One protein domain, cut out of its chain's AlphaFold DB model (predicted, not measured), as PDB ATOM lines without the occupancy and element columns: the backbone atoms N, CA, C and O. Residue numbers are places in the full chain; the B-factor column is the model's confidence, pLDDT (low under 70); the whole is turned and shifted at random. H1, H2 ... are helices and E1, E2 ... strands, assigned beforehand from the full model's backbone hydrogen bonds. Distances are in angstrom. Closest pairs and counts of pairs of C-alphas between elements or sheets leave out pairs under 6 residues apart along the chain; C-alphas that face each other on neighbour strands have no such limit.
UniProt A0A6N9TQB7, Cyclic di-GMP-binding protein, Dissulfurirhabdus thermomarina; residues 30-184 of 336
ATOM      1  N   VAL A  30      -8.703  60.265  42.545       90.44
ATOM      2  CA  VAL A  30      -8.901  58.860  42.932       90.44
ATOM      3  C   VAL A  30     -10.365  58.494  42.775       90.44
ATOM      4  O   VAL A  30     -11.222  59.212  43.286       90.44
ATOM      5  N   GLY A  31     -10.646  57.369  42.126       89.06
ATOM      6  CA  GLY A  31     -12.014  56.887  41.937       89.06
ATOM      7  C   GLY A  31     -12.070  55.510  41.277       89.06
ATOM      8  O   GLY A  31     -11.047  54.822  41.246       89.06
ATOM      9  N   PRO A  32     -13.252  55.059  40.818       77.75
ATOM     10  CA  PRO A  32     -14.555  55.729  40.916       77.75
ATOM     11  C   PRO A  32     -15.173  55.690  42.329       77.75
ATOM     12  O   PRO A  32     -16.131  56.402  42.602       77.75
ATOM     13  N   GLY A  33     -14.621  54.905  43.261       75.38
ATOM     14  CA  GLY A  33     -15.083  54.850  44.653       75.38
ATOM     15  C   GLY A  33     -14.253  55.712  45.614       75.38
ATOM     16  O   GLY A  33     -13.045  55.886  45.404       75.38
ATOM     17  N   PRO A  34     -14.843  56.196  46.726       68.06
ATOM     18  CA  PRO A  34     -14.072  56.838  47.777       68.06
ATOM     19  C   PRO A  34     -13.023  55.854  48.291       68.06
ATOM     20  O   PRO A  34     -13.332  54.720  48.656       68.06
ATOM     21  N   PHE A  35     -11.769  56.302  48.335       74.50
ATOM     22  CA  PHE A  35     -10.657  55.494  48.832       74.50
ATOM     23  C   PHE A  35     -10.379  54.220  48.018       74.50
ATOM     24  O   PHE A  35      -9.882  53.249  48.588       74.50
ATOM     25  N   ALA A  36     -10.666  54.211  46.713       84.94
ATOM     26  CA  ALA A  36     -10.357  53.083  45.829       84.94
ATOM     27  C   ALA A  36      -8.887  52.626  45.946       84.94
ATOM     28  O   ALA A  36      -8.607  51.438  46.090       84.94
ATOM     29  N   ASP A  37      -7.960  53.582  46.029       86.88
ATOM     30  CA  ASP A  37      -6.535  53.371  46.302       86.88
ATOM     31  C   ASP A  37      -6.239  52.829  47.717       86.88
ATOM     32  O   ASP A  37      -5.194  52.224  47.959       86.88
ATOM     33  N   ARG A  38      -7.130  53.017  48.696       82.75
ATOM     34  CA  ARG A  38      -6.965  52.496  50.064       82.75
ATOM     35  C   ARG A  38      -7.596  51.126  50.261       82.75
ATOM     36  O   ARG A  38      -7.186  50.426  51.182       82.75
ATOM     37  N   THR A  39      -8.574  50.742  49.461       80.62
ATOM     38  CA  THR A  39      -9.223  49.429  49.576       80.62
ATOM     39  C   THR A  39      -8.661  48.412  48.589       80.62
ATOM     40  O   THR A  39      -9.020  47.243  48.669       80.62
ATOM     41  N   PHE A  40      -7.765  48.834  47.692       89.12
ATOM     42  CA  PHE A  40      -7.066  47.932  46.786       89.12
ATOM     43  C   PHE A  40      -6.152  46.948  47.555       89.12
ATOM     44  O   PHE A  40      -5.480  47.364  48.514       89.12
ATOM     45  N   PRO A  41      -6.136  45.655  47.187       88.81
ATOM     46  CA  PRO A  41      -5.453  44.607  47.943       88.81
ATOM     47  C   PRO A  41      -3.982  44.461  47.520       88.81
ATOM     48  O   PRO A  41      -3.644  43.516  46.828       88.81
ATOM     49  N   TYR A  42      -3.095  45.379  47.920       91.25
ATOM     50  CA  TYR A  42      -1.681  45.314  47.486       91.25
ATOM     51  C   TYR A  42      -0.862  44.185  48.129       91.25
ATOM     52  O   TYR A  42       0.108  43.717  47.539       91.25
ATOM     53  N   VAL A  43      -1.246  43.752  49.330       90.19
ATOM     54  CA  VAL A  43      -0.597  42.661  50.072       90.19
ATOM     55  C   VAL A  43      -1.640  41.682  50.584       90.19
ATOM     56  O   VAL A  43      -2.796  42.056  50.815       90.19
ATOM     57  N   ARG A  44      -1.215  40.439  50.790       89.94
ATOM     58  CA  ARG A  44      -2.019  39.371  51.390       89.94
ATOM     59  C   ARG A  44      -1.213  38.625  52.435       89.94
ATOM     60  O   ARG A  44       0.013  38.637  52.389       89.94
ATOM     61  N   VAL A  45      -1.901  37.943  53.341       87.19
ATOM     62  CA  VAL A  45      -1.260  36.953  54.198       87.19
ATOM     63  C   VAL A  45      -1.051  35.690  53.373       87.19
ATOM     64  O   VAL A  45      -1.994  35.135  52.804       87.19
ATOM     65  N   GLY A  46       0.198  35.261  53.271       85.50
ATOM     66  CA  GLY A  46       0.601  34.096  52.502       85.50
ATOM     67  C   GLY A  46       1.525  33.192  53.298       85.50
ATOM     68  O   GLY A  46       2.057  33.575  54.341       85.50
ATOM     69  N   LYS A  47       1.710  31.980  52.773       84.38
ATOM     70  CA  LYS A  47       2.838  31.157  53.181       84.38
ATOM     71  C   LYS A  47       4.125  31.718  52.581       84.38
ATOM     72  O   LYS A  47       4.109  32.185  51.445       84.38
ATOM     73  N   ALA A  48       5.205  31.636  53.339       85.44
ATOM     74  CA  ALA A  48       6.564  31.917  52.901       85.44
ATOM     75  C   ALA A  48       7.470  30.765  53.341       85.44
ATOM     76  O   ALA A  48       7.172  30.096  54.338       85.44
ATOM     77  N   PHE A  49       8.549  30.528  52.590       85.56
ATOM     78  CA  PHE A  49       9.520  29.463  52.855       85.56
ATOM     79  C   PHE A  49       8.904  28.060  52.943       85.56
ATOM     80  O   PHE A  49       9.402  27.203  53.681       85.56
ATOM     81  N   SER A  50       7.808  27.817  52.214       88.19
ATOM     82  CA  SER A  50       7.122  26.522  52.278       88.19
ATOM     83  C   SER A  50       8.058  25.393  51.852       88.19
ATOM     84  O   SER A  50       8.793  25.537  50.870       88.19
ATOM     85  N   GLY A  51       8.014  24.278  52.582       86.62
ATOM     86  CA  GLY A  51       8.936  23.157  52.376       86.62
ATOM     87  C   GLY A  51      10.318  23.344  53.017       86.62
ATOM     88  O   GLY A  51      11.243  22.612  52.679       86.62
ATOM     89  N   THR A  52      10.474  24.297  53.944       86.50
ATOM     90  CA  THR A  52      11.704  24.487  54.735       86.50
ATOM     91  C   THR A  52      11.397  24.538  56.242       86.50
ATOM     92  O   THR A  52      10.254  24.798  56.623       86.50
ATOM     93  N   PRO A  53      12.402  24.385  57.128       88.12
ATOM     94  CA  PRO A  53      12.229  24.588  58.572       88.12
ATOM     95  C   PRO A  53      11.812  26.013  58.981       88.12
ATOM     96  O   PRO A  53      11.433  26.227  60.130       88.12
ATOM     97  N   LEU A  54      11.899  26.984  58.065       86.69
ATOM     98  CA  LEU A  54      11.496  28.376  58.276       86.69
ATOM     99  C   LEU A  54      10.079  28.665  57.751       86.69
ATOM    100  O   LEU A  54       9.680  29.830  57.714       86.69
ATOM    101  N   GLU A  55       9.323  27.636  57.340       90.06
ATOM    102  CA  GLU A  55       7.957  27.801  56.836       90.06
ATOM    103  C   GLU A  55       7.099  28.599  57.826       90.06
ATOM    104  O   GLU A  55       7.000  28.297  59.018       90.06
ATOM    105  N   THR A  56       6.429  29.619  57.303       85.69
ATOM    106  CA  THR A  56       5.473  30.422  58.058       85.69
ATOM    107  C   THR A  56       4.247  30.672  57.212       85.69
ATOM    108  O   THR A  56       4.347  30.995  56.033       85.69
ATOM    109  N   ASP A  57       3.066  30.567  57.813       84.31
ATOM    110  CA  ASP A  57       1.825  30.970  57.165       84.31
ATOM    111  C   ASP A  57       1.509  32.453  57.387       84.31
ATOM    112  O   ASP A  57       0.500  32.932  56.882       84.31
ATOM    113  N   ARG A  58       2.339  33.188  58.144       81.88
ATOM    114  CA  ARG A  58       2.040  34.528  58.686       81.88
ATOM    115  C   ARG A  58       2.791  35.669  58.001       81.88
ATOM    116  O   ARG A  58       2.884  36.738  58.597       81.88
ATOM    117  N   ALA A  59       3.318  35.464  56.801       85.62
ATOM    118  CA  ALA A  59       4.037  36.510  56.080       85.62
ATOM    119  C   ALA A  59       3.069  37.409  55.300       85.62
ATOM    120  O   ALA A  59       2.125  36.919  54.668       85.62
ATOM    121  N   LEU A  60       3.300  38.724  55.312       87.81
ATOM    122  CA  LEU A  60       2.758  39.591  54.268       87.81
ATOM    123  C   LEU A  60       3.562  39.389  52.991       87.81
ATOM    124  O   LEU A  60       4.752  39.675  52.963       87.81
ATOM    125  N   VAL A  61       2.884  38.955  51.934       90.19
ATOM    126  CA  VAL A  61       3.466  38.751  50.603       90.19
ATOM    127  C   VAL A  61       2.765  39.653  49.581       90.19
ATOM    128  O   VAL A  61       1.632  40.102  49.837       90.19
ATOM    129  N   PRO A  62       3.385  39.937  48.420       91.44
ATOM    130  CA  PRO A  62       2.737  40.724  47.381       91.44
ATOM    131  C   PRO A  62       1.432  40.055  46.941       91.44
ATOM    132  O   PRO A  62       1.374  38.852  46.675       91.44
ATOM    133  N   ALA A  63       0.361  40.840  46.860       91.62
ATOM    134  CA  ALA A  63      -0.906  40.385  46.294       91.62
ATOM    135  C   ALA A  63      -1.156  40.952  44.898       91.62
ATOM    136  O   ALA A  63      -2.178  40.628  44.312       91.62
ATOM    137  N   VAL A  64      -0.259  41.794  44.382       92.94
ATOM    138  CA  VAL A  64      -0.426  42.490  43.102       92.94
ATOM    139  C   VAL A  64       0.801  42.352  42.224       92.94
ATOM    140  O   VAL A  64       1.914  42.177  42.724       92.94
ATOM    141  N   ARG A  65       0.586  42.527  40.919       93.19
ATOM    142  CA  ARG A  65       1.639  42.826  39.944       93.19
ATOM    143  C   ARG A  65       1.534  44.278  39.509       93.19
ATOM    144  O   ARG A  65       0.442  44.762  39.215       93.19
ATOM    145  N   VAL A  66       2.657  44.970  39.477       96.50
ATOM    146  CA  VAL A  66       2.814  46.279  38.856       96.50
ATOM    147  C   VAL A  66       3.200  46.052  37.404       96.50
ATOM    148  O   VAL A  66       4.201  45.404  37.121       96.50
ATOM    149  N   VAL A  67       2.397  46.577  36.490       96.31
ATOM    150  CA  VAL A  67       2.549  46.361  35.052       96.31
ATOM    151  C   VAL A  67       2.825  47.694  34.377       96.31
ATOM    152  O   VAL A  67       2.127  48.676  34.636       96.31
ATOM    153  N   VAL A  68       3.822  47.727  33.501       97.56
ATOM    154  CA  VAL A  68       4.150  48.890  32.668       97.56
ATOM    155  C   VAL A  68       4.284  48.466  31.212       97.56
ATOM    156  O   VAL A  68       4.655  47.334  30.923       97.56
ATOM    157  N   GLY A  69       3.939  49.353  30.283       96.75
ATOM    158  CA  GLY A  69       4.067  49.057  28.861       96.75
ATOM    159  C   GLY A  69       5.517  48.986  28.406       96.75
ATOM    160  O   GLY A  69       6.309  49.854  28.764       96.75
ATOM    161  N   ALA A  70       5.851  48.018  27.554       95.06
ATOM    162  CA  ALA A  70       7.169  47.959  26.912       95.06
ATOM    163  C   ALA A  70       7.474  49.196  26.036       95.06
ATOM    164  O   ALA A  70       8.636  49.503  25.785       95.06
ATOM    165  N   ALA A  71       6.437  49.911  25.582       95.75
ATOM    166  CA  ALA A  71       6.559  51.142  24.801       95.75
ATOM    167  C   ALA A  71       6.582  52.421  25.660       95.75
ATOM    168  O   ALA A  71       6.752  53.511  25.121       95.75
ATOM    169  N   GLU A  72       6.409  52.318  26.982       97.50
ATOM    170  CA  GLU A  72       6.392  53.489  27.859       97.50
ATOM    171  C   GLU A  72       7.760  54.183  27.901       97.50
ATOM    172  O   GLU A  72       8.802  53.525  27.978       97.50
ATOM    173  N   PRO A  73       7.804  55.525  27.938       97.25
ATOM    174  CA  PRO A  73       9.065  56.235  28.050       97.25
ATOM    175  C   PRO A  73       9.701  55.986  29.426       97.25
ATOM    176  O   PRO A  73       9.012  55.832  30.439       97.25
ATOM    177  N   ALA A  74      11.035  56.036  29.491       97.19
ATOM    178  CA  ALA A  74      11.807  55.742  30.705       97.19
ATOM    179  C   ALA A  74      11.293  56.422  31.999       97.19
ATOM    180  O   ALA A  74      11.260  55.759  33.039       97.19
ATOM    181  N   PRO A  75      10.823  57.691  31.999       97.19
ATOM    182  CA  PRO A  75      10.258  58.307  33.201       97.19
ATOM    183  C   PRO A  75       8.991  57.619  33.741       97.19
ATOM    184  O   PRO A  75       8.735  57.684  34.944       97.19
ATOM    185  N   VAL A  76       8.192  56.977  32.882       98.00
ATOM    186  CA  VAL A  76       7.012  56.193  33.285       98.00
ATOM    187  C   VAL A  76       7.436  54.827  33.823       98.00
ATOM    188  O   VAL A  76       6.941  54.413  34.871       98.00
ATOM    189  N   VAL A  77       8.427  54.182  33.201       97.88
ATOM    190  CA  VAL A  77       9.030  52.935  33.708       97.88
ATOM    191  C   VAL A  77       9.615  53.135  35.111       97.88
ATOM    192  O   VAL A  77       9.328  52.364  36.025       97.88
ATOM    193  N   GLN A  78      10.341  54.233  35.336       97.00
ATOM    194  CA  GLN A  78      10.839  54.608  36.665       97.00
ATOM    195  C   GLN A  78       9.703  54.843  37.674       97.00
ATOM    196  O   GLN A  78       9.821  54.486  38.846       97.00
ATOM    197  N   ALA A  79       8.585  55.430  37.237       97.06
ATOM    198  CA  ALA A  79       7.399  55.588  38.077       97.06
ATOM    199  C   ALA A  79       6.757  54.239  38.445       97.06
ATOM    200  O   ALA A  79       6.337  54.070  39.591       97.06
ATOM    201  N   ALA A  80       6.716  53.276  37.523       98.06
ATOM    202  CA  ALA A  80       6.251  51.921  37.808       98.06
ATOM    203  C   ALA A  80       7.170  51.210  38.812       98.06
ATOM    204  O   ALA A  80       6.688  50.673  39.811       98.06
ATOM    205  N   ALA A  81       8.489  51.308  38.624       97.19
ATOM    206  CA  ALA A  81       9.475  50.775  39.563       97.19
ATOM    207  C   ALA A  81       9.335  51.378  40.969       97.19
ATOM    208  O   ALA A  81       9.405  50.655  41.961       97.19
ATOM    209  N   LEU A  82       9.048  52.680  41.077       96.56
ATOM    210  CA  LEU A  82       8.781  53.328  42.363       96.56
ATOM    211  C   LEU A  82       7.549  52.739  43.073       96.56
ATOM    212  O   LEU A  82       7.570  52.542  44.289       96.56
ATOM    213  N   VAL A  83       6.471  52.463  42.333       97.12
ATOM    214  CA  VAL A  83       5.267  51.824  42.889       97.12
ATOM    215  C   VAL A  83       5.573  50.389  43.319       97.12
ATOM    216  O   VAL A  83       5.204  50.009  44.429       97.12
ATOM    217  N   ALA A  84       6.286  49.619  42.493       96.06
ATOM    218  CA  ALA A  84       6.689  48.249  42.806       96.06
ATOM    219  C   ALA A  84       7.570  48.177  44.060       96.06
ATOM    220  O   ALA A  84       7.280  47.400  44.966       96.06
ATOM    221  N   ALA A  85       8.571  49.054  44.172       93.69
ATOM    222  CA  ALA A  85       9.424  49.156  45.354       93.69
ATOM    223  C   ALA A  85       8.618  49.496  46.620       93.69
ATOM    224  O   ALA A  85       8.868  48.935  47.684       93.69
ATOM    225  N   ALA A  86       7.612  50.369  46.514       92.31
ATOM    226  CA  ALA A  86       6.743  50.698  47.643       92.31
ATOM    227  C   ALA A  86       5.813  49.537  48.051       92.31
ATOM    228  O   ALA A  86       5.471  49.424  49.227       92.31
ATOM    229  N   VAL A  87       5.403  48.673  47.112       92.19
ATOM    230  CA  VAL A  87       4.697  47.417  47.432       92.19
ATOM    231  C   VAL A  87       5.650  46.429  48.105       92.19
ATOM    232  O   VAL A  87       5.292  45.883  49.143       92.19
ATOM    233  N   ALA A  88       6.860  46.249  47.569       90.00
ATOM    234  CA  ALA A  88       7.880  45.351  48.121       90.00
ATOM    235  C   ALA A  88       8.286  45.738  49.550       90.00
ATOM    236  O   ALA A  88       8.407  44.891  50.427       90.00
ATOM    237  N   ALA A  89       8.414  47.036  49.830       86.56
ATOM    238  CA  ALA A  89       8.664  47.519  51.185       86.56
ATOM    239  C   ALA A  89       7.542  47.118  52.163       86.56
ATOM    240  O   ALA A  89       7.757  47.040  53.373       86.56
ATOM    241  N   TRP A  90       6.327  46.873  51.661       83.31
ATOM    242  CA  TRP A  90       5.180  46.516  52.484       83.31
ATOM    243  C   TRP A  90       5.118  45.033  52.874       83.31
ATOM    244  O   TRP A  90       4.330  44.677  53.752       83.31
ATOM    245  N   THR A  91       5.931  44.188  52.245       85.62
ATOM    246  CA  THR A  91       5.923  42.734  52.427       85.62
ATOM    247  C   THR A  91       7.027  42.287  53.375       85.62
ATOM    248  O   THR A  91       8.096  42.889  53.404       85.62
ATOM    249  N   ASP A  92       6.759  41.238  54.150       83.75
ATOM    250  CA  ASP A  92       7.762  40.592  55.001       83.75
ATOM    251  C   ASP A  92       8.655  39.653  54.172       83.75
ATOM    252  O   ASP A  92       9.821  39.460  54.503       83.75
ATOM    253  N   ASP A  93       8.095  39.077  53.105       84.25
ATOM    254  CA  ASP A  93       8.734  38.077  52.250       84.25
ATOM    255  C   ASP A  93       8.134  38.117  50.825       84.25
ATOM    256  O   ASP A  93       6.956  38.470  50.676       84.25
ATOM    257  N   PRO A  94       8.879  37.746  49.764       81.12
ATOM    258  CA  PRO A  94       8.321  37.599  48.415       81.12
ATOM    259  C   PRO A  94       7.262  36.485  48.278       81.12
ATOM    260  O   PRO A  94       6.505  36.491  47.308       81.12
ATOM    261  N   GLY A  95       7.161  35.564  49.241       83.50
ATOM    262  CA  GLY A  95       6.224  34.439  49.242       83.50
ATOM    263  C   GLY A  95       6.729  33.218  48.478       83.50
ATOM    264  O   GLY A  95       5.913  32.478  47.939       83.50
ATOM    265  N   VAL A  96       8.050  33.038  48.416       84.12
ATOM    266  CA  VAL A  96       8.715  31.984  47.632       84.12
ATOM    267  C   VAL A  96       8.746  30.667  48.407       84.12
ATOM    268  O   VAL A  96       8.978  30.634  49.621       84.12
ATOM    269  N   THR A  97       8.528  29.561  47.704       84.88
ATOM    270  CA  THR A  97       8.668  28.193  48.212       84.88
ATOM    271  C   THR A  97      10.009  27.568  47.820       84.88
ATOM    272  O   THR A  97      10.675  28.012  46.885       84.88
ATOM    273  N   ALA A  98      10.410  26.494  48.510       85.69
ATOM    274  CA  ALA A  98      11.628  25.759  48.158       85.69
ATOM    275  C   ALA A  98      11.592  25.217  46.714       85.69
ATOM    276  O   ALA A  98      12.606  25.245  46.021       85.69
ATOM    277  N   ALA A  99      10.419  24.768  46.252       85.94
ATOM    278  CA  ALA A  99      10.228  24.255  44.897       85.94
ATOM    279  C   ALA A  99      10.372  25.357  43.834       85.94
ATOM    280  O   ALA A  99      11.108  25.179  42.868       85.94
ATOM    281  N   GLU A 100       9.726  26.508  44.042       85.19
ATOM    282  CA  GLU A 100       9.846  27.678  43.159       85.19
ATOM    283  C   GLU A 100      11.290  28.189  43.106       85.19
ATOM    284  O   GLU A 100      11.833  28.410  42.026       85.19
ATOM    285  N   SER A 101      11.967  28.276  44.258       85.12
ATOM    286  CA  SER A 101      13.377  28.676  44.304       85.12
ATOM    287  C   SER A 101      14.288  27.698  43.560       85.12
ATOM    288  O   SER A 101      15.227  28.144  42.905       85.12
ATOM    289  N   ALA A 102      14.045  26.387  43.656       87.75
ATOM    290  CA  ALA A 102      14.814  25.380  42.922       87.75
ATOM    291  C   ALA A 102      14.570  25.457  41.405       87.75
ATOM    292  O   ALA A 102      15.472  25.162  40.623       87.75
ATOM    293  N   ALA A 103      13.374  25.886  40.995       87.88
ATOM    294  CA  ALA A 103      13.016  26.126  39.601       87.88
ATOM    295  C   ALA A 103      13.478  27.500  39.069       87.88
ATOM    296  O   ALA A 103      13.356  27.755  37.874       87.88
ATOM    297  N   GLY A 104      14.000  28.382  39.930       81.56
ATOM    298  CA  GLY A 104      14.333  29.765  39.572       81.56
ATOM    299  C   GLY A 104      13.108  30.656  39.321       81.56
ATOM    300  O   GLY A 104      13.246  31.720  38.721       81.56
ATOM    301  N   ASP A 105      11.923  30.232  39.765       81.94
ATOM    302  CA  ASP A 105      10.654  30.931  39.561       81.94
ATOM    303  C   ASP A 105      10.398  31.912  40.712       81.94
ATOM    304  O   ASP A 105       9.806  31.576  41.739       81.94
ATOM    305  N   PHE A 106      10.917  33.133  40.580       77.06
ATOM    306  CA  PHE A 106      10.735  34.172  41.589       77.06
ATOM    307  C   PHE A 106       9.547  35.077  41.227       77.06
ATOM    308  O   PHE A 106       9.491  35.611  40.118       77.06
ATOM    309  N   PRO A 107       8.604  35.326  42.157       76.12
ATOM    310  CA  PRO A 107       7.451  36.168  41.900       76.12
ATOM    311  C   PRO A 107       7.889  37.628  41.757       76.12
ATOM    312  O   PRO A 107       8.125  38.341  42.734       76.12
ATOM    313  N   GLU A 108       7.957  38.095  40.518       86.31
ATOM    314  CA  GLU A 108       8.288  39.478  40.201       86.31
ATOM    315  C   GLU A 108       7.106  40.410  40.492       86.31
ATOM    316  O   GLU A 108       5.959  40.163  40.117       86.31
ATOM    317  N   ILE A 109       7.382  41.521  41.179       91.75
ATOM    318  CA  ILE A 109       6.365  42.545  41.454       91.75
ATOM    319  C   ILE A 109       6.201  43.472  40.251       91.75
ATOM    320  O   ILE A 109       5.084  43.904  40.002       91.75
ATOM    321  N   LEU A 110       7.275  43.794  39.522       95.19
ATOM    322  CA  LEU A 110       7.243  44.647  38.332       95.19
ATOM    323  C   LEU A 110       7.383  43.790  37.075       95.19
ATOM    324  O   LEU A 110       8.313  42.999  36.996       95.19
ATOM    325  N   ARG A 111       6.492  43.988  36.105       94.31
ATOM    326  CA  ARG A 111       6.466  43.255  34.836       94.31
ATOM    327  C   ARG A 111       6.147  44.174  33.672       94.31
ATOM    328  O   ARG A 111       5.455  45.187  33.838       94.31
ATOM    329  N   LEU A 112       6.597  43.790  32.486       95.19
ATOM    330  CA  LEU A 112       6.120  44.376  31.247       95.19
ATOM    331  C   LEU A 112       4.734  43.828  30.908       95.19
ATOM    332  O   LEU A 112       4.405  42.670  31.163       95.19
ATOM    333  N   ASP A 113       3.910  44.652  30.278       93.19
ATOM    334  CA  ASP A 113       2.594  44.256  29.774       93.19
ATOM    335  C   ASP A 113       2.649  43.079  28.790       93.19
ATOM    336  O   ASP A 113       1.691  42.312  28.679       93.19
ATOM    337  N   THR A 114       3.774  42.908  28.095       92.06
ATOM    338  CA  THR A 114       4.021  41.792  27.178       92.06
ATOM    339  C   THR A 114       4.255  40.455  27.878       92.06
ATOM    340  O   THR A 114       4.161  39.420  27.224       92.06
ATOM    341  N   GLU A 115       4.547  40.470  29.179       90.94
ATOM    342  CA  GLU A 115       4.904  39.298  29.988       90.94
ATOM    343  C   GLU A 115       3.737  38.788  30.840       90.94
ATOM    344  O   GLU A 115       3.900  37.813  31.574       90.94
ATOM    345  N   ILE A 116       2.577  39.451  30.780       86.94
ATOM    346  CA  ILE A 116       1.394  39.086  31.562       86.94
ATOM    347  C   ILE A 116       0.509  38.140  30.739       86.94
ATOM    348  O   ILE A 116      -0.183  38.589  29.815       86.94
ATOM    349  N   PRO A 117       0.476  36.832  31.053       83.62
ATOM    350  CA  PRO A 117      -0.399  35.903  30.362       83.62
ATOM    351  C   PRO A 117      -1.871  36.160  30.732       83.62
ATOM    352  O   PRO A 117      -2.178  36.608  31.842       83.62
ATOM    353  N   PRO A 118      -2.830  35.800  29.856       77.25
ATOM    354  CA  PRO A 118      -4.258  35.969  30.136       77.25
ATOM    355  C   PRO A 118      -4.746  35.284  31.422       77.25
ATOM    356  O   PRO A 118      -5.721  35.734  32.015       77.25
ATOM    357  N   ALA A 119      -4.096  34.196  31.853       77.31
ATOM    358  CA  ALA A 119      -4.424  33.520  33.107       77.31
ATOM    359  C   ALA A 119      -4.113  34.399  34.331       77.31
ATOM    360  O   ALA A 119      -4.974  34.568  35.190       77.31
ATOM    361  N   GLU A 120      -2.951  35.058  34.354       75.69
ATOM    362  CA  GLU A 120      -2.502  35.862  35.499       75.69
ATOM    363  C   GLU A 120      -3.392  37.089  35.739       75.69
ATOM    364  O   GLU A 120      -3.649  37.462  36.882       75.69
ATOM    365  N   VAL A 121      -3.972  37.651  34.675       78.12
ATOM    366  CA  VAL A 121      -5.002  38.705  34.748       78.12
ATOM    367  C   VAL A 121      -6.209  38.293  35.612       78.12
ATOM    368  O   VAL A 121      -6.869  39.137  36.228       78.12
ATOM    369  N   ARG A 122      -6.523  36.993  35.656       79.00
ATOM    370  CA  ARG A 122      -7.618  36.416  36.457       79.00
ATOM    371  C   ARG A 122      -7.175  36.088  37.876       79.00
ATOM    372  O   ARG A 122      -7.957  36.210  38.821       79.00
ATOM    373  N   ASP A 123      -5.907  35.743  38.039       81.56
ATOM    374  CA  ASP A 123      -5.383  35.236  39.298       81.56
ATOM    375  C   ASP A 123      -4.885  36.350  40.219       81.56
ATOM    376  O   ASP A 123      -5.039  36.225  41.437       81.56
ATOM    377  N   PHE A 124      -4.416  37.476  39.670       85.56
ATOM    378  CA  PHE A 124      -3.860  38.589  40.438       85.56
ATOM    379  C   PHE A 124      -4.526  39.935  40.106       85.56
ATOM    380  O   PHE A 124      -4.724  40.276  38.941       85.56
ATOM    381  N   PRO A 125      -4.857  40.755  41.120       91.69
ATOM    382  CA  PRO A 125      -5.091  42.177  40.920       91.69
ATOM    383  C   PRO A 125      -3.835  42.864  40.362       91.69
ATOM    384  O   PRO A 125      -2.712  42.591  40.792       91.69
ATOM    385  N   LEU A 126      -4.031  43.798  39.433       94.19
ATOM    386  CA  LEU A 126      -2.938  44.488  38.743       94.19
ATOM    387  C   LEU A 126      -2.895  45.967  39.120       94.19
ATOM    388  O   LEU A 126      -3.934  46.607  39.274       94.19
ATOM    389  N   VAL A 127      -1.696  46.534  39.207       96.56
ATOM    390  CA  VAL A 127      -1.468  47.980  39.209       96.56
ATOM    391  C   VAL A 127      -0.831  48.345  37.876       96.56
ATOM    392  O   VAL A 127       0.357  48.128  37.679       96.56
ATOM    393  N   VAL A 128      -1.617  48.880  36.949       96.81
ATOM    394  CA  VAL A 128      -1.121  49.255  35.618       96.81
ATOM    395  C   VAL A 128      -0.653  50.702  35.664       96.81
ATOM    396  O   VAL A 128      -1.386  51.563  36.146       96.81
ATOM    397  N   VAL A 129       0.556  50.981  35.185       98.19
ATOM    398  CA  VAL A 129       1.153  52.321  35.191       98.19
ATOM    399  C   VAL A 129       1.381  52.788  33.760       98.19
ATOM    400  O   VAL A 129       2.075  52.130  32.992       98.19
ATOM    401  N   GLY A 130       0.808  53.946  33.428       96.81
ATOM    402  CA  GLY A 130       0.903  54.556  32.105       96.81
ATOM    403  C   GLY A 130      -0.227  54.163  31.149       96.81
ATOM    404  O   GLY A 130      -1.200  53.517  31.537       96.81
ATOM    405  N   THR A 131      -0.140  54.624  29.905       94.00
ATOM    406  CA  THR A 131      -1.174  54.497  28.862       94.00
ATOM    407  C   THR A 131      -0.672  53.869  27.556       94.00
ATOM    408  O   THR A 131      -1.490  53.475  26.732       94.00
ATOM    409  N   GLN A 132       0.638  53.722  27.362       94.81
ATOM    410  CA  GLN A 132       1.278  53.086  26.207       94.81
ATOM    411  C   GLN A 132       1.552  51.604  26.492       94.81
ATOM    412  O   GLN A 132       2.687  51.136  26.493       94.81
ATOM    413  N   ASN A 133       0.480  50.862  26.769       92.38
ATOM    414  CA  ASN A 133       0.519  49.429  27.045       92.38
ATOM    415  C   ASN A 133      -0.683  48.718  26.416       92.38
ATOM    416  O   ASN A 133      -1.743  49.313  26.218       92.38
ATOM    417  N   ARG A 134      -0.541  47.417  26.161       91.44
ATOM    418  CA  ARG A 134      -1.549  46.536  25.548       91.44
ATOM    419  C   ARG A 134      -2.854  46.446  26.342       91.44
ATOM    420  O   ARG A 134      -3.865  45.994  25.808       91.44
ATOM    421  N   LEU A 135      -2.847  46.839  27.618       89.56
ATOM    422  CA  LEU A 135      -4.027  46.811  28.484       89.56
ATOM    423  C   LEU A 135      -4.808  48.131  28.449       89.56
ATOM    424  O   LEU A 135      -5.992  48.128  28.772       89.56
ATOM    425  N   ALA A 136      -4.189  49.244  28.045       89.25
ATOM    426  CA  ALA A 136      -4.747  50.586  28.198       89.25
ATOM    427  C   ALA A 136      -6.072  50.785  27.451       89.25
ATOM    428  O   ALA A 136      -6.997  51.375  28.003       89.25
ATOM    429  N   GLU A 137      -6.197  50.271  26.226       86.00
ATOM    430  CA  GLU A 137      -7.437  50.369  25.445       86.00
ATOM    431  C   GLU A 137      -8.597  49.644  26.145       86.00
ATOM    432  O   GLU A 137      -9.664  50.218  26.368       86.00
ATOM    433  N   ARG A 138      -8.355  48.408  26.600       87.62
ATOM    434  CA  ARG A 138      -9.343  47.601  27.336       87.62
ATOM    435  C   ARG A 138      -9.728  48.255  28.658       87.62
ATOM    436  O   ARG A 138     -10.907  48.321  28.997       87.62
ATOM    437  N   LEU A 139      -8.739  48.777  29.384       89.94
ATOM    438  CA  LEU A 139      -8.969  49.505  30.627       89.94
ATOM    439  C   LEU A 139      -9.760  50.789  30.384       89.94
ATOM    440  O   LEU A 139     -10.630  51.104  31.188       89.94
ATOM    441  N   SER A 140      -9.516  51.496  29.278       88.50
ATOM    442  CA  SER A 140     -10.271  52.698  28.900       88.50
ATOM    443  C   SER A 140     -11.735  52.369  28.633       88.50
ATOM    444  O   SER A 140     -12.614  53.051  29.155       88.50
ATOM    445  N   ALA A 141     -11.999  51.292  27.888       87.62
ATOM    446  CA  ALA A 141     -13.355  50.824  27.616       87.62
ATOM    447  C   ALA A 141     -14.103  50.419  28.902       87.62
ATOM    448  O   ALA A 141     -15.295  50.686  29.035       87.62
ATOM    449  N   ALA A 142     -13.405  49.815  29.870       86.69
ATOM    450  CA  ALA A 142     -13.997  49.347  31.125       86.69
ATOM    451  C   ALA A 142     -14.083  50.416  32.236       86.69
ATOM    452  O   ALA A 142     -14.903  50.293  33.145       86.69
ATOM    453  N   ALA A 143     -13.240  51.453  32.212       84.81
ATOM    454  CA  ALA A 143     -13.127  52.441  33.292       84.81
ATOM    455  C   ALA A 143     -14.287  53.445  33.366       84.81
ATOM    456  O   ALA A 143     -14.422  54.131  34.387       84.81
ATOM    457  N   GLY A 144     -15.104  53.536  32.311       79.25
ATOM    458  CA  GLY A 144     -16.112  54.582  32.162       79.25
ATOM    459  C   GLY A 144     -15.483  55.979  32.027       79.25
ATOM    460  O   GLY A 144     -14.297  56.097  31.713       79.25
ATOM    461  N   PRO A 145     -16.251  57.061  32.262       79.88
ATOM    462  CA  PRO A 145     -15.739  58.425  32.186       79.88
ATOM    463  C   PRO A 145     -14.599  58.640  33.181       79.88
ATOM    464  O   PRO A 145     -14.772  58.533  34.397       79.88
ATOM    465  N   MET A 146     -13.420  58.951  32.655       79.94
ATOM    466  CA  MET A 146     -12.231  59.176  33.465       79.94
ATOM    467  C   MET A 146     -12.004  60.671  33.682       79.94
ATOM    468  O   MET A 146     -12.218  61.456  32.759       79.94
ATOM    469  N   PRO A 147     -11.552  61.087  34.876       83.25
ATOM    470  CA  PRO A 147     -11.280  62.490  35.136       83.25
ATOM    471  C   PRO A 147     -10.057  62.960  34.345       83.25
ATOM    472  O   PRO A 147      -9.113  62.199  34.125       83.25
ATOM    473  N   GLU A 148     -10.052  64.238  33.979       87.75
ATOM    474  CA  GLU A 148      -8.861  64.878  33.429       87.75
ATOM    475  C   GLU A 148      -7.749  65.004  34.483       87.75
ATOM    476  O   GLU A 148      -8.008  65.194  35.680       87.75
ATOM    477  N   GLY A 149      -6.502  64.937  34.008       91.88
ATOM    478  CA  GLY A 149      -5.297  65.077  34.820       91.88
ATOM    479  C   GLY A 149      -4.758  63.756  35.395       91.88
ATOM    480  O   GLY A 149      -5.183  62.665  34.998       91.88
ATOM    481  N   PRO A 150      -3.809  63.833  36.348       95.31
ATOM    482  CA  PRO A 150      -3.210  62.656  36.963       95.31
ATOM    483  C   PRO A 150      -4.236  61.900  37.816       95.31
ATOM    484  O   PRO A 150      -4.915  62.487  38.663       95.31
ATOM    485  N   ALA A 151      -4.327  60.582  37.641       94.69
ATOM    486  CA  ALA A 151      -5.347  59.772  38.299       94.69
ATOM    487  C   ALA A 151      -4.845  58.394  38.748       94.69
ATOM    488  O   ALA A 151      -4.005  57.766  38.105       94.69
ATOM    489  N   VAL A 152      -5.423  57.911  39.848       95.31
ATOM    490  CA  VAL A 152      -5.352  56.523  40.313       95.31
ATOM    491  C   VAL A 152      -6.775  55.973  40.323       95.31
ATOM    492  O   VAL A 152      -7.587  56.332  41.180       95.31
ATOM    493  N   TRP A 153      -7.095  55.128  39.349       93.94
ATOM    494  CA  TRP A 153      -8.465  54.725  39.051       93.94
ATOM    495  C   TRP A 153      -8.641  53.216  39.180       93.94
ATOM    496  O   TRP A 153      -7.934  52.450  38.536       93.94
ATOM    497  N   ARG A 154      -9.577  52.765  40.013       93.06
ATOM    498  CA  ARG A 154      -9.897  51.340  40.134       93.06
ATOM    499  C   ARG A 154     -10.894  50.953  39.053       93.06
ATOM    500  O   ARG A 154     -12.025  51.421  39.055       93.06
ATOM    501  N   VAL A 155     -10.489  50.054  38.176       91.31
ATOM    502  CA  VAL A 155     -11.346  49.459  37.159       91.31
ATOM    503  C   VAL A 155     -11.784  48.093  37.679       91.31
ATOM    504  O   VAL A 155     -10.986  47.154  37.754       91.31
ATOM    505  N   ALA A 156     -13.036  48.008  38.130       84.06
ATOM    506  CA  ALA A 156     -13.594  46.769  38.662       84.06
ATOM    507  C   ALA A 156     -13.720  45.740  37.535       84.06
ATOM    508  O   ALA A 156     -14.323  46.050  36.510       84.06
ATOM    509  N   LYS A 157     -13.138  44.545  37.714       79.12
ATOM    510  CA  LYS A 157     -13.026  43.531  36.642       79.12
ATOM    511  C   LYS A 157     -12.572  44.143  35.308       79.12
ATOM    512  O   LYS A 157     -13.162  43.890  34.261       79.12
ATOM    513  N   GLY A 158     -11.549  45.002  35.358       66.88
ATOM    514  CA  GLY A 158     -11.151  45.843  34.223       66.88
ATOM    515  C   GLY A 158     -10.654  45.095  32.990       66.88
ATOM    516  O   GLY A 158     -10.430  45.709  31.952       66.88
ATOM    517  N   LEU A 159     -10.489  43.779  33.094       76.50
ATOM    518  CA  LEU A 159     -10.159  42.880  32.002       76.50
ATOM    519  C   LEU A 159     -11.142  41.693  32.029       76.50
ATOM    520  O   LEU A 159     -11.541  41.275  33.119       76.50
ATOM    521  N   PRO A 160     -11.551  41.134  30.874       70.31
ATOM    522  CA  PRO A 160     -12.500  40.019  30.821       70.31
ATOM    523  C   PRO A 160     -12.069  38.826  31.687       70.31
ATOM    524  O   PRO A 160     -10.970  38.300  31.530       70.31
ATOM    525  N   GLY A 161     -12.932  38.414  32.623       68.75
ATOM    526  CA  GLY A 161     -12.633  37.357  33.602       68.75
ATOM    527  C   GLY A 161     -11.571  37.727  34.649       68.75
ATOM    528  O   GLY A 161     -11.213  36.885  35.467       68.75
ATOM    529  N   GLY A 162     -11.068  38.960  34.612       76.00
ATOM    530  CA  GLY A 162      -9.975  39.466  35.429       76.00
ATOM    531  C   GLY A 162     -10.402  39.961  36.807       76.00
ATOM    532  O   GLY A 162     -11.582  40.213  37.078       76.00
ATOM    533  N   ARG A 163      -9.409  40.142  37.682       84.75
ATOM    534  CA  ARG A 163      -9.598  40.840  38.961       84.75
ATOM    535  C   ARG A 163      -9.652  42.353  38.754       84.75
ATOM    536  O   ARG A 163      -9.555  42.876  37.645       84.75
ATOM    537  N   ASP A 164      -9.819  43.072  39.856       87.81
ATOM    538  CA  ASP A 164      -9.756  44.525  39.842       87.81
ATOM    539  C   ASP A 164      -8.363  45.016  39.454       87.81
ATOM    540  O   ASP A 164      -7.345  44.507  39.930       87.81
ATOM    541  N   VAL A 165      -8.343  46.065  38.639       93.38
ATOM    542  CA  VAL A 165      -7.122  46.748  38.218       93.38
ATOM    543  C   VAL A 165      -7.095  48.131  38.848       93.38
ATOM    544  O   VAL A 165      -8.109  48.825  38.878       93.38
ATOM    545  N   LEU A 166      -5.941  48.552  39.349       95.38
ATOM    546  CA  LEU A 166      -5.688  49.932  39.730       95.38
ATOM    547  C   LEU A 166      -4.838  50.590  38.648       95.38
ATOM    548  O   LEU A 166      -3.658  50.295  38.503       95.38
ATOM    549  N   TRP A 167      -5.443  51.483  37.880       96.12
ATOM    550  CA  TRP A 167      -4.788  52.160  36.778       96.12
ATOM    551  C   TRP A 167      -4.230  53.517  37.217       96.12
ATOM    552  O   TRP A 167      -4.970  54.415  37.621       96.12
ATOM    553  N   VAL A 168      -2.909  53.658  37.157       97.12
ATOM    554  CA  VAL A 168      -2.160  54.887  37.426       97.12
ATOM    555  C   VAL A 168      -1.879  55.572  36.094       97.12
ATOM    556  O   VAL A 168      -1.045  55.108  35.318       97.12
ATOM    557  N   ARG A 169      -2.571  56.678  35.820       94.62
ATOM    558  CA  ARG A 169      -2.532  57.337  34.509       94.62
ATOM    559  C   ARG A 169      -2.390  58.853  34.597       94.62
ATOM    560  O   ARG A 169      -2.577  59.461  35.649       94.62
ATOM    561  N   GLY A 170      -2.138  59.442  33.439       94.12
ATOM    562  CA  GLY A 170      -2.143  60.871  33.156       94.12
ATOM    563  C   GLY A 170      -2.206  61.074  31.643       94.12
ATOM    564  O   GLY A 170      -2.228  60.095  30.893       94.12
ATOM    565  N   ARG A 171      -2.276  62.324  31.189       92.69
ATOM    566  CA  ARG A 171      -2.223  62.677  29.761       92.69
ATOM    567  C   ARG A 171      -0.809  62.593  29.193       92.69
ATOM    568  O   ARG A 171      -0.641  62.336  28.009       92.69
ATOM    569  N   ASP A 172       0.187  62.787  30.049       94.50
ATOM    570  CA  ASP A 172       1.598  62.801  29.691       94.50
ATOM    571  C   ASP A 172       2.458  62.108  30.774       94.50
ATOM    572  O   ASP A 172       1.971  61.800  31.875       94.50
ATOM    573  N   PRO A 173       3.755  61.859  30.502       96.25
ATOM    574  CA  PRO A 173       4.662  61.243  31.468       96.25
ATOM    575  C   PRO A 173       4.798  61.996  32.800       96.25
ATOM    576  O   PRO A 173       5.099  61.377  33.825       96.25
ATOM    577  N   ALA A 174       4.608  63.319  32.823       95.75
ATOM    578  CA  ALA A 174       4.706  64.110  34.046       95.75
ATOM    579  C   ALA A 174       3.487  63.880  34.952       95.75
ATOM    580  O   ALA A 174       3.656  63.653  36.155       95.75
ATOM    581  N   GLU A 175       2.281  63.850  34.384       95.88
ATOM    582  CA  GLU A 175       1.054  63.506  35.102       95.88
ATOM    583  C   GLU A 175       1.081  62.051  35.607       95.88
ATOM    584  O   GLU A 175       0.785  61.802  36.780       95.88
ATOM    585  N   ILE A 176       1.522  61.090  34.783       97.00
ATOM    586  CA  ILE A 176       1.660  59.681  35.205       97.00
ATOM    587  C   ILE A 176       2.615  59.571  36.402       97.00
ATOM    588  O   ILE A 176       2.296  58.937  37.411       97.00
ATOM    589  N   ARG A 177       3.765  60.254  36.345       96.88
ATOM    590  CA  ARG A 177       4.715  60.310  37.464       96.88
ATOM    591  C   ARG A 177       4.121  60.947  38.716       96.88
ATOM    592  O   ARG A 177       4.428  60.498  39.821       96.88
ATOM    593  N   ALA A 178       3.299  61.987  38.579       95.50
ATOM    594  CA  ALA A 178       2.626  62.609  39.714       95.50
ATOM    595  C   ALA A 178       1.650  61.629  40.389       95.50
ATOM    596  O   ALA A 178       1.682  61.477  41.614       95.50
ATOM    597  N   ALA A 179       0.852  60.901  39.600       96.38
ATOM    598  CA  ALA A 179      -0.055  59.869  40.099       96.38
ATOM    599  C   ALA A 179       0.701  58.704  40.771       96.38
ATOM    600  O   ALA A 179       0.340  58.285  41.874       96.38
ATOM    601  N   ALA A 180       1.796  58.234  40.167       97.12
ATOM    602  CA  ALA A 180       2.635  57.168  40.714       97.12
ATOM    603  C   ALA A 180       3.317  57.575  42.030       97.12
ATOM    604  O   ALA A 180       3.276  56.827  43.006       97.12
ATOM    605  N   ARG A 181       3.875  58.792  42.109       94.75
ATOM    606  CA  ARG A 181       4.457  59.335  43.351       94.75
ATOM    607  C   ARG A 181       3.413  59.489  44.447       94.75
ATOM    608  O   ARG A 181       3.690  59.168  45.601       94.75
ATOM    609  N   TYR A 182       2.213  59.948  44.102       94.12
ATOM    610  CA  TYR A 182       1.099  59.979  45.044       94.12
ATOM    611  C   TYR A 182       0.791  58.573  45.577       94.12
ATOM    612  O   TYR A 182       0.724  58.390  46.795       94.12
ATOM    613  N   LEU A 183       0.652  57.576  44.697       94.75
ATOM    614  CA  LEU A 183       0.354  56.203  45.098       94.75
ATOM    615  C   LEU A 183       1.463  55.632  45.994       94.75
ATOM    616  O   LEU A 183       1.188  55.190  47.109       94.75
ATOM    617  N   ALA A 184       2.718  55.709  45.559       92.75
ATOM    618  CA  ALA A 184       3.854  55.207  46.318       92.75
ATOM    619  C   ALA A 184       3.995  55.930  47.669       92.75
ATOM    620  O   ALA A 184       3.865  55.318  48.728       92.75
TER     621      ALA A 184
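What this domain is: This is residues 30 to 184 of the 336 residues of the protein "Cyclic di-GMP-binding protein" of Dissulfurirhabdus thermomarina (UniProt A0A6N9TQB7). A twisted sheet of five strands has two helices, H2 and H6, side by side over one face and the short helix H5 over the other, three layers with helices on both faces. At one end of the longest axis the hairpin E1 and E2 and the short helix H3 make a narrower extension beyond this sheet, E2 running on into E3 at 18 degrees across a break of 2 residues. The printed part has 155 residues, with six named helices and seven named strands in the order H1 E1 E2 E3 H2 H3 E4 H4 E5 H5 E6 E7 H6. The large sheet has the order E4 E3 E5 E7 E6 and is mixed, the small sheet E1 E2 is antiparallel, and the class is mixed, helices and strands. The whole is compact, with a radius of gyration of the C-alphas of 15.7 A, and elongated, with spans of 52 by 31 by 29 A.

Where its parts are: The large sheet holds E4, residues 110 to 112; E3, residues 65 to 68; E5, residues 126 to 129; E7, residues 165 to 169, 12.1 A long; and E6, residues 151 to 155, 12.0 A long. H2, residues 74 to 88, is the longest helix at 20.7 A, and its C-alpha 74 stands at (11.807, 55.742, 30.705). H6, residues 173 to 184, is 16.1 A long and ends with C-alpha 184 at (3.854, 55.207, 46.318). H5, residues 136 to 143, is 10.0 A long. E1, residues 43 to 48, spans 13.2 A, and E2, residues 56 to 62, spans 15.1 A. The shorter helices are H1, residues 36 to 39, beginning with C-alpha 36 at (-10.357, 53.083, 45.829); H3, residues 98 to 103; and H4, residues 120 to 123.

How they stand to each other: From edge strand E4 to edge strand E6 the strands' lines turn by 101 degrees. E4 and E3 are parallel, with N 111 and O 66 2.9 A apart; E3 and E5 are parallel, with N 67 and O 127 at 2.8 A. E5 and E7 are parallel, with N 128 and O 166 at 2.9 A, while E7 and E6 are an antiparallel hairpin, with N 153 and O 167 at 2.8 A. H2 is on the sheet at a height of 8.2 A, over E3 and, only just, E5 with 3 of its C-alphas; its closest C-alphas to E3 are those of Val 66 and Ala 84, 5.9 A. E3, H2, H3 and E4 form a strand-helix-strand unit, two parallel neighbour strands with helices between. H6, on the same face, touches H2 at a shallow tilt of 7 degrees, the same way, closest at the C-alphas of Val 83 and Ala 184, 5.0 A. H6 lies over E7 and stands up from the sheet, rising 46 degrees. H5 is on the opposite face at a height of 9.5 A and runs across the strands, at 65 degrees to E6 on the local plane. E4, H4 and E5 form a split strand-helix-strand unit, with E3 between its strands and a right-handed crossover; H4 is only just not on the sheet, with 4 pairs of C-alphas within 10 A. H1 only grazes the sheet, and H3 is not on it. In the hairpin E1 and E2, N 46 and O 59 are 2.9 A apart. Each O i to N i+4 pair is within hydrogen-bond range in H2, H3, H5 and H6; H1 and H4 are too short for one, and each has one O i to N i+3 pair within range.

The domain as a whole: The two C-alphas farthest apart are those of Pro 53 and Glu 148, 52.0 A. The printed part, residues 30 to 184, has no cut, and no link is long. Residues 30 to 31 pair with residues 152 to 153 of E6, parallel. The mean pLDDT of the printed part is 88.8; residues 34, 158 and 161 are under 70.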